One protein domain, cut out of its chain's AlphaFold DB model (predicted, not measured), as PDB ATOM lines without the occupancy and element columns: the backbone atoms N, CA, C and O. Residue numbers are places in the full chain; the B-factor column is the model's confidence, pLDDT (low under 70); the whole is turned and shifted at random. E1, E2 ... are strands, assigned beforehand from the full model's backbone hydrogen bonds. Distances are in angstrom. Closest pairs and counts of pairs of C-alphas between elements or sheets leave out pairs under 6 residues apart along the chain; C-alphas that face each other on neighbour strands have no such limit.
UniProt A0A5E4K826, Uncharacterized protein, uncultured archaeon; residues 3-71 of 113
ATOM      1  N   VAL A   3      20.092  -6.617 -32.700       59.62
ATOM      2  CA  VAL A   3      19.155  -7.687 -32.354       59.62
ATOM      3  C   VAL A   3      19.967  -8.817 -31.747       59.62
ATOM      4  O   VAL A   3      21.027  -9.174 -32.259       59.62
ATOM      5  N   THR A   4      19.498  -9.351 -30.627       59.91
ATOM      6  CA  THR A   4      20.109 -10.517 -29.998       59.91
ATOM      7  C   THR A   4      19.002 -11.519 -29.766       59.91
ATOM      8  O   THR A   4      18.043 -11.240 -29.053       59.91
ATOM      9  N   SER A   5      19.128 -12.681 -30.387       61.16
ATOM     10  CA  SER A   5      18.210 -13.792 -30.199       61.16
ATOM     11  C   SER A   5      19.003 -15.066 -30.033       61.16
ATOM     12  O   SER A   5      20.064 -15.221 -30.632       61.16
ATOM     13  N   SER A   6      18.471 -15.966 -29.218       55.91
ATOM     14  CA  SER A   6      19.011 -17.307 -29.040       55.91
ATOM     15  C   SER A   6      18.760 -18.216 -30.247       55.91
ATOM     16  O   SER A   6      19.414 -19.247 -30.343       55.91
ATOM     17  N   GLU A   7      17.835 -17.863 -31.152       64.69
ATOM     18  CA  GLU A   7      17.330 -18.793 -32.177       64.69
ATOM     19  C   GLU A   7      17.334 -18.258 -33.625       64.69
ATOM     20  O   GLU A   7      16.989 -19.001 -34.544       64.69
ATOM     21  N   PHE A   8      17.728 -17.000 -33.868       66.06
ATOM     22  CA  PHE A   8      17.924 -16.496 -35.238       66.06
ATOM     23  C   PHE A   8      19.361 -16.773 -35.682       66.06
ATOM     24  O   PHE A   8      20.304 -16.218 -35.120       66.06
ATOM     25  N   VAL A   9      19.515 -17.653 -36.670       59.28
ATOM     26  CA  VAL A   9      20.820 -18.157 -37.132       59.28
ATOM     27  C   VAL A   9      21.312 -17.399 -38.371       59.28
ATOM     28  O   VAL A   9      22.513 -17.336 -38.621       59.28
ATOM     29  N   GLU A  10      20.411 -16.753 -39.116       58.03
ATOM     30  CA  GLU A  10      20.747 -16.083 -40.371       58.03
ATOM     31  C   GLU A  10      20.676 -14.559 -40.207       58.03
ATOM     32  O   GLU A  10      19.599 -13.976 -40.059       58.03
ATOM     33  N   SER A  11      21.847 -13.917 -40.175       57.00
ATOM     34  CA  SER A  11      21.996 -12.464 -40.060       57.00
ATOM     35  C   SER A  11      22.421 -11.881 -41.407       57.00
ATOM     36  O   SER A  11      23.550 -12.088 -41.848       57.00
ATOM     37  N   GLY A  12      21.532 -11.108 -42.035       62.19
ATOM     38  CA  GLY A  12      21.828 -10.234 -43.176       62.19
ATOM     39  C   GLY A  12      21.949  -8.763 -42.758       62.19
ATOM     40  O   GLY A  12      22.063  -8.450 -41.573       62.19
ATOM     41  N   ALA A  13      21.894  -7.833 -43.719       63.28
ATOM     42  CA  ALA A  13      21.918  -6.382 -43.488       63.28
ATOM     43  C   ALA A  13      20.670  -5.883 -42.718       63.28
ATOM     44  O   ALA A  13      19.764  -5.285 -43.290       63.28
ATOM     45  N   GLY A  14      20.613  -6.144 -41.409       68.75
ATOM     46  CA  GLY A  14      19.484  -5.778 -40.548       68.75
ATOM     47  C   GLY A  14      18.278  -6.721 -40.626       68.75
ATOM     48  O   GLY A  14      17.232  -6.388 -40.077       68.75
ATOM     49  N   GLN A  15      18.421  -7.883 -41.269       76.06
ATOM     50  CA  GLN A  15      17.400  -8.930 -41.321       76.06
ATOM     51  C   GLN A  15      17.852 -10.142 -40.504       76.06
ATOM     52  O   GLN A  15      18.996 -10.577 -40.626       76.06
ATOM     53  N   PHE A  16      16.931 -10.674 -39.700       79.62
ATOM     54  CA  PHE A  16      17.126 -11.861 -38.876       79.62
ATOM     55  C   PHE A  16      16.010 -12.850 -39.196       79.62
ATOM     56  O   PHE A  16      14.836 -12.511 -39.038       79.62
ATOM     57  N   THR A  17      16.380 -14.046 -39.651       85.25
ATOM     58  CA  THR A  17      15.426 -15.081 -40.070       85.25
ATOM     59  C   THR A  17      15.746 -16.406 -39.386       85.25
ATOM     60  O   THR A  17      16.890 -16.693 -39.021       85.25
ATOM     61  N   THR A  18      14.704 -17.192 -39.153       85.50
ATOM     62  CA  THR A  18      14.783 -18.562 -38.653       85.50
ATOM     63  C   THR A  18      13.555 -19.321 -39.139       85.50
ATOM     64  O   THR A  18      12.521 -18.707 -39.421       85.50
ATOM     65  N   THR A  19      13.669 -20.639 -39.218       88.75
ATOM     66  CA  THR A  19      12.605 -21.523 -39.692       88.75
ATOM     67  C   THR A  19      12.380 -22.610 -38.659       88.75
ATOM     68  O   THR A  19      13.334 -23.169 -38.116       88.75
ATOM     69  N   TYR A  20      11.114 -22.925 -38.400       88.38
ATOM     70  CA  TYR A  20      10.729 -23.955 -37.447       88.38
ATOM     71  C   TYR A  20       9.671 -24.875 -38.039       88.38
ATOM     72  O   TYR A  20       8.734 -24.412 -38.685       88.38
ATOM     73  N   GLU A  21       9.774 -26.160 -37.723       90.81
ATOM     74  CA  GLU A  21       8.695 -27.120 -37.936       90.81
ATOM     75  C   GLU A  21       7.782 -27.153 -36.703       90.81
ATOM     76  O   GLU A  21       8.254 -27.231 -35.564       90.81
ATOM     77  N   ILE A  22       6.467 -27.081 -36.925       90.56
ATOM     78  CA  ILE A  22       5.453 -27.153 -35.866       90.56
ATOM     79  C   ILE A  22       4.655 -28.448 -36.056       90.56
ATOM     80  O   ILE A  22       3.919 -28.565 -37.038       90.56
ATOM     81  N   PRO A  23       4.768 -29.426 -35.137       89.56
ATOM     82  CA  PRO A  23       4.004 -30.662 -35.237       89.56
ATOM     83  C   PRO A  23       2.485 -30.426 -35.164       89.56
ATOM     84  O   PRO A  23       2.041 -29.499 -34.476       89.56
ATOM     85  N   PRO A  24       1.665 -31.297 -35.777       88.81
ATOM     86  CA  PRO A  24       0.211 -31.189 -35.712       88.81
ATOM     87  C   PRO A  24      -0.321 -31.110 -34.272       88.81
ATOM     88  O   PRO A  24       0.080 -31.877 -33.395       88.81
ATOM     89  N   GLY A  25      -1.240 -30.172 -34.028       91.12
ATOM     90  CA  GLY A  25      -1.849 -29.956 -32.710       91.12
ATOM     91  C   GLY A  25      -0.927 -29.302 -31.673       91.12
ATOM     92  O   GLY A  25      -1.291 -29.237 -30.497       91.12
ATOM     93  N   LYS A  26       0.260 -28.829 -32.070       92.38
ATOM     94  CA  LYS A  26       1.166 -28.049 -31.218       92.38
ATOM     95  C   LYS A  26       1.150 -26.577 -31.616       92.38
ATOM     96  O   LYS A  26       0.907 -26.232 -32.766       92.38
ATOM     97  N   GLY A  27       1.425 -25.723 -30.635       89.81
ATOM     98  CA  GLY A  27       1.708 -24.306 -30.833       89.81
ATOM     99  C   GLY A  27       3.165 -24.004 -30.498       89.81
ATOM    100  O   GLY A  27       3.815 -24.779 -29.790       89.81
ATOM    101  N   ARG A  28       3.665 -22.877 -31.000       87.31
ATOM    102  CA  ARG A  28       4.982 -22.346 -30.653       87.31
ATOM    103  C   ARG A  28       4.883 -20.849 -30.418       87.31
ATOM    104  O   ARG A  28       4.367 -20.130 -31.269       87.31
ATOM    105  N   ASP A  29       5.466 -20.407 -29.312       88.44
ATOM    106  CA  ASP A  29       5.665 -18.994 -29.023       88.44
ATOM    107  C   ASP A  29       7.070 -18.582 -29.472       88.44
ATOM    108  O   ASP A  29       8.043 -19.309 -29.257       88.44
ATOM    109  N   ILE A  30       7.176 -17.424 -30.120       83.12
ATOM    110  CA  ILE A  30       8.441 -16.874 -30.618       83.12
ATOM    111  C   ILE A  30       8.644 -15.507 -29.968       83.12
ATOM    112  O   ILE A  30       7.852 -14.589 -30.181       83.12
ATOM    113  N   GLU A  31       9.716 -15.361 -29.187       83.62
ATOM    114  CA  GLU A  31      10.099 -14.093 -28.559       83.62
ATOM    115  C   GLU A  31      11.325 -13.501 -29.264       83.62
ATOM    116  O   GLU A  31      12.350 -14.163 -29.434       83.62
ATOM    117  N   VAL A  32      11.240 -12.224 -29.641       80.62
ATOM    118  CA  VAL A  32      12.360 -11.481 -30.233       80.62
ATOM    119  C   VAL A  32      12.746 -10.335 -29.312       80.62
ATOM    120  O   VAL A  32      11.967  -9.407 -29.100       80.62
ATOM    121  N   ARG A  33      13.979 -10.364 -28.794       81.69
ATOM    122  CA  ARG A  33      14.524  -9.281 -27.969       81.69
ATOM    123  C   ARG A  33      15.361  -8.338 -28.819       81.69
ATOM    124  O   ARG A  33      16.353  -8.718 -29.437       81.69
ATOM    125  N   MET A  34      14.960  -7.074 -28.831       79.56
ATOM    126  CA  MET A  34      15.638  -6.022 -29.583       79.56
ATOM    127  C   MET A  34      16.222  -4.999 -28.620       79.56
ATOM    128  O   MET A  34      15.545  -4.555 -27.692       79.56
ATOM    129  N   ARG A  35      17.472  -4.592 -28.857       82.94
ATOM    130  CA  ARG A  35      18.107  -3.502 -28.117       82.94
ATOM    131  C   ARG A  35      18.503  -2.390 -29.077       82.94
ATOM    132  O   ARG A  35      19.309  -2.568 -29.994       82.94
ATOM    133  N   ALA A  36      17.947  -1.207 -28.852       83.00
ATOM    134  CA  ALA A  36      18.413  -0.019 -29.540       83.00
ATOM    135  C   ALA A  36      19.825   0.351 -29.064       83.00
ATOM    136  O   ALA A  36      20.113   0.335 -27.870       83.00
ATOM    137  N   ASN A  37      20.696   0.694 -30.009       83.25
ATOM    138  CA  ASN A  37      22.072   1.130 -29.750       83.25
ATOM    139  C   ASN A  37      22.348   2.554 -30.260       83.25
ATOM    140  O   ASN A  37      23.470   3.032 -30.159       83.25
ATOM    141  N   GLN A  38      21.341   3.213 -30.834       83.75
ATOM    142  CA  GLN A  38      21.446   4.568 -31.356       83.75
ATOM    143  C   GLN A  38      20.093   5.275 -31.215       83.75
ATOM    144  O   GLN A  38      19.040   4.634 -31.288       83.75
ATOM    145  N   ILE A  39      20.136   6.589 -31.009       91.12
ATOM    146  CA  ILE A  39      18.955   7.456 -30.951       91.12
ATOM    147  C   ILE A  39      18.333   7.543 -32.347       91.12
ATOM    148  O   ILE A  39      19.049   7.573 -33.348       91.12
ATOM    149  N   GLY A  40      17.005   7.596 -32.420       91.88
ATOM    150  CA  GLY A  40      16.300   7.760 -33.684       91.88
ATOM    151  C   GLY A  40      14.916   7.129 -33.701       91.88
ATOM    152  O   GLY A  40      14.427   6.598 -32.703       91.88
ATOM    153  N   LYS A  41      14.284   7.200 -34.872       92.19
ATOM    154  CA  LYS A  41      13.039   6.502 -35.184       92.19
ATOM    155  C   LYS A  41      13.367   5.311 -36.076       92.19
ATOM    156  O   LYS A  41      14.058   5.476 -37.078       92.19
ATOM    157  N   PHE A  42      12.858   4.144 -35.715       88.31
ATOM    158  CA  PHE A  42      13.066   2.910 -36.455       88.31
ATOM    159  C   PHE A  42      11.727   2.257 -36.750       88.31
ATOM    160  O   PHE A  42      10.940   2.032 -35.833       88.31
ATOM    161  N   ASP A  43      11.497   1.929 -38.013       90.38
ATOM    162  CA  ASP A  43      10.347   1.138 -38.426       90.38
ATOM    163  C   ASP A  43      10.798  -0.316 -38.564       90.38
ATOM    164  O   ASP A  43      11.610  -0.663 -39.420       90.38
ATOM    165  N   VAL A  44      10.317  -1.157 -37.653       88.62
ATOM    166  CA  VAL A  44      10.625  -2.585 -37.585       88.62
ATOM    167  C   VAL A  44       9.474  -3.359 -38.208       88.62
ATOM    168  O   VAL A  44       8.309  -3.050 -37.962       88.62
ATOM    169  N   GLN A  45       9.783  -4.381 -39.003       91.25
ATOM    170  CA  GLN A  45       8.783  -5.267 -39.590       91.25
ATOM    171  C   GLN A  45       9.054  -6.699 -39.142       91.25
ATOM    172  O   GLN A  45      10.094  -7.268 -39.464       91.25
ATOM    173  N   GLY A  46       8.114  -7.277 -38.398       89.75
ATOM    174  CA  GLY A  46       8.068  -8.717 -38.182       89.75
ATOM    175  C   GLY A  46       7.261  -9.357 -39.304       89.75
ATOM    176  O   GLY A  46       6.114  -8.968 -39.510       89.75
ATOM    177  N   ARG A  47       7.839 -10.316 -40.026       91.94
ATOM    178  CA  ARG A  47       7.134 -11.099 -41.047       91.94
ATOM    179  C   ARG A  47       7.139 -12.565 -40.642       91.94
ATOM    180  O   ARG A  47       8.186 -13.101 -40.296       91.94
ATOM    181  N   ILE A  48       5.968 -13.184 -40.669       92.00
ATOM    182  CA  ILE A  48       5.752 -14.594 -40.366       92.00
ATOM    183  C   ILE A  48       5.151 -15.209 -41.619       92.00
ATOM    184  O   ILE A  48       4.124 -14.735 -42.093       92.00
ATOM    185  N   ILE A  49       5.799 -16.246 -42.138       93.31
ATOM    186  CA  ILE A  49       5.310 -17.010 -43.281       93.31
ATOM    187  C   ILE A  49       5.077 -18.434 -42.787       93.31
ATOM    188  O   ILE A  49       6.006 -19.067 -42.284       93.31
ATOM    189  N   TYR A  50       3.840 -18.905 -42.879       92.00
ATOM    190  CA  TYR A  50       3.441 -20.236 -42.445       92.00
ATOM    191  C   TYR A  50       3.056 -21.091 -43.649       92.00
ATOM    192  O   TYR A  50       2.248 -20.681 -44.482       92.00
ATOM    193  N   TYR A  51       3.647 -22.279 -43.729       92.81
ATOM    194  CA  TYR A  51       3.435 -23.243 -44.802       92.81
ATOM    195  C   TYR A  51       2.708 -24.467 -44.250       92.81
ATOM    196  O   TYR A  51       3.083 -24.998 -43.201       92.81
ATOM    197  N   PHE A  52       1.678 -24.925 -44.959       88.81
ATOM    198  CA  PHE A  52       0.937 -26.125 -44.585       88.81
ATOM    199  C   PHE A  52       1.534 -27.349 -45.283       88.81
ATOM    200  O   PHE A  52       1.351 -27.545 -46.483       88.81
ATOM    201  N   GLY A  53       2.231 -28.192 -44.517       84.94
ATOM    202  CA  GLY A  53       2.911 -29.368 -45.066       84.94
ATOM    203  C   GLY A  53       3.928 -28.970 -46.137       84.94
ATOM    204  O   GLY A  53       4.723 -28.060 -45.920       84.94
ATOM    205  N   ASP A  54       3.864 -29.624 -47.298       83.94
ATOM    206  CA  ASP A  54       4.783 -29.383 -48.418       83.94
ATOM    207  C   ASP A  54       4.277 -28.313 -49.411       83.94
ATOM    208  O   ASP A  54       4.925 -28.051 -50.430       83.94
ATOM    209  N   ASP A  55       3.123 -27.680 -49.152       87.31
ATOM    210  CA  ASP A  55       2.593 -26.634 -50.033       87.31
ATOM    211  C   ASP A  55       3.301 -25.293 -49.796       87.31
ATOM    212  O   ASP A  55       2.896 -24.457 -48.986       87.31
ATOM    213  N   SER A  56       4.370 -25.075 -50.559       86.38
ATOM    214  CA  SER A  56       5.093 -23.799 -50.596       86.38
ATOM    215  C   SER A  56       4.414 -22.717 -51.446       86.38
ATOM    216  O   SER A  56       4.844 -21.562 -51.418       86.38
ATOM    217  N   SER A  57       3.366 -23.064 -52.202       91.25
ATOM    218  CA  SER A  57       2.716 -22.165 -53.162       91.25
ATOM    219  C   SER A  57       1.590 -21.324 -52.560       91.25
ATOM    220  O   SER A  57       1.314 -20.238 -53.071       91.25
ATOM    221  N   HIS A  58       1.007 -21.760 -51.438       91.75
ATOM    222  CA  HIS A  58      -0.065 -21.040 -50.742       91.75
ATOM    223  C   HIS A  58       0.245 -20.809 -49.253       91.75
ATOM    224  O   HIS A  58      -0.473 -21.314 -48.386       91.75
ATOM    225  N   PRO A  59       1.305 -20.054 -48.917       94.25
ATOM    226  CA  PRO A  59       1.579 -19.725 -47.527       94.25
ATOM    227  C   PRO A  59       0.570 -18.731 -46.953       94.25
ATOM    228  O   PRO A  59       0.066 -17.844 -47.648       94.25
ATOM    229  N   GLU A  60       0.385 -18.792 -45.639       93.75
ATOM    230  CA  GLU A  60      -0.126 -17.658 -44.880       93.75
ATOM    231  C   GLU A  60       1.021 -16.689 -44.582       93.75
ATOM    232  O   GLU A  60       2.019 -17.058 -43.965       93.75
ATOM    233  N   ASP A  61       0.885 -15.437 -45.016       95.19
ATOM    234  CA  ASP A  61       1.905 -14.402 -44.847       95.19
ATOM    235  C   ASP A  61       1.363 -13.246 -44.009       95.19
ATOM    236  O   ASP A  61       0.423 -12.538 -44.385       95.19
ATOM    237  N   TYR A  62       1.980 -13.043 -42.852       93.75
ATOM    238  CA  TYR A  62       1.614 -12.009 -41.908       93.75
ATOM    239  C   TYR A  62       2.784 -11.068 -41.680       93.75
ATOM    240  O   TYR A  62       3.799 -11.435 -41.095       93.75
ATOM    241  N   THR A  63       2.591  -9.802 -42.034       94.62
ATOM    242  CA  THR A  63       3.507  -8.726 -41.645       94.62
ATOM    243  C   THR A  63       2.910  -7.911 -40.500       94.62
ATOM    244  O   THR A  63       1.708  -7.625 -40.465       94.62
ATOM    245  N   ARG A  64       3.746  -7.552 -39.525       91.81
ATOM    246  CA  ARG A  64       3.409  -6.719 -38.368       91.81
ATOM    247  C   ARG A  64       4.438  -5.597 -38.231       91.81
ATOM    248  O   ARG A  64       5.588  -5.869 -37.878       91.81
ATOM    249  N   PRO A  65       4.054  -4.344 -38.526       93.12
ATOM    250  CA  PRO A  65       4.933  -3.206 -38.331       93.12
ATOM    251  C   PRO A  65       4.955  -2.779 -36.858       93.12
ATOM    252  O   PRO A  65       3.930  -2.788 -36.177       93.12
ATOM    253  N   LEU A  66       6.120  -2.350 -36.389       90.75
ATOM    254  CA  LEU A  66       6.326  -1.738 -35.085       90.75
ATOM    255  C   LEU A  66       7.268  -0.546 -35.238       90.75
ATOM    256  O   LEU A  66       8.435  -0.701 -35.593       90.75
ATOM    257  N   THR A  67       6.781   0.648 -34.924       92.44
ATOM    258  CA  THR A  67       7.634   1.837 -34.863       92.44
ATOM    259  C   THR A  67       8.232   1.967 -33.466       92.44
ATOM    260  O   THR A  67       7.510   2.086 -32.477       92.44
ATOM    261  N   ILE A  68       9.560   2.010 -33.388       90.12
ATOM    262  CA  ILE A  68      10.323   2.219 -32.157       90.12
ATOM    263  C   ILE A  68      10.940   3.616 -32.202       90.12
ATOM    264  O   ILE A  68      11.686   3.954 -33.122       90.12
ATOM    265  N   VAL A  69      10.649   4.435 -31.192       92.56
ATOM    266  CA  VAL A  69      11.248   5.766 -31.031       92.56
ATOM    267  C   VAL A  69      12.195   5.733 -29.844       92.56
ATOM    268  O   VAL A  69      11.768   5.593 -28.702       92.56
ATOM    269  N   VAL A  70      13.482   5.890 -30.126       91.38
ATOM    270  CA  VAL A  70      14.552   5.912 -29.132       91.38
ATOM    271  C   VAL A  70      14.968   7.357 -28.944       91.38
ATOM    272  O   VAL A  70      15.405   8.017 -29.889       91.38
ATOM    273  N   ARG A  71      14.822   7.852 -27.721       90.62
ATOM    274  CA  ARG A  71      15.251   9.193 -27.321       90.62
ATOM    275  C   ARG A  71      16.471   9.059 -26.420       90.62
ATOM    276  O   ARG A  71      16.717   7.983 -25.882       90.62
TER     277      ARG A  71
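Overview. This is residues 3 to 71 of the 113 residues of an uncharacterized protein of uncultured archaeon (UniProt A0A5E4K826). A long, narrow two-stranded hairpin, E2 and E3, makes the long axis of the model, and a long stretch that is mostly loop, residues 3 to 32, lies along one side of it and leads into the short strand E1. Residues 21 to 35 run lengthwise beside the hairpin, from near its turn toward its open end, while residues 3 to 20 form an irregular loop at the side. The printed part has 69 residues with no named helix and three named strands, in the order E1, E2, E3; the sheet has the order E2, E3 and is antiparallel. The class is all strand, though under half of the residues, 32 of the 69, are in named elements. The whole is loose, with a radius of gyration of the C-alphas of 14.6 A, and elongated, with spans of 44 by 23 by 22 A.

Along the chain. E2 is residues 40 to 52, 38.8 A from first to last C-alpha, and begins at C-alpha 40 at (16.300, 7.760, -33.684). E3, the longest strand, is residues 55 to 70, 40.5 A long, and ends at C-alpha 70 at (14.552, 5.912, -29.132). E1 is residues 33 to 35, with C-alpha 33 at (14.524, -9.281, -27.969).

Arrangement. E2 and E3 are antiparallel neighbours and form a hairpin, with 162 degrees between their directions. The C-alphas of Arg 47 and Thr 63 face each other at 4.4 A. N 40 and O 70 are within hydrogen-bond range at 3.0 A, and so are N 50 and O 60 at 2.8 A. E3 bends by 72 degrees at residue 58. Near the turn, the C-alphas of Phe 52 and Asp 55 face each other at 5.7 A, and N 55 and O 52 are 3.2 A apart. E1 pairs with no named strand, and it is apart from both E2 and E3. Residues 3 to 4 pair with residues 33 to 34 of E1 in a short antiparallel pairing. Residues 10 to 11 pair likewise, antiparallel, with residues 16 to 17.

Size, cuts and confidence. The two C-alphas farthest apart are those of Asp 54 and Arg 71, at 45.2 A, while those of Val 3 and Arg 71, the first and last printed, are 18.0 A apart. The printed part has no cut. The links from E1 to E2, with four residues, and from E2 to E3, with two, are tight. The mean pLDDT of the printed part is 84.0, and residues 3 to 14 are under 70.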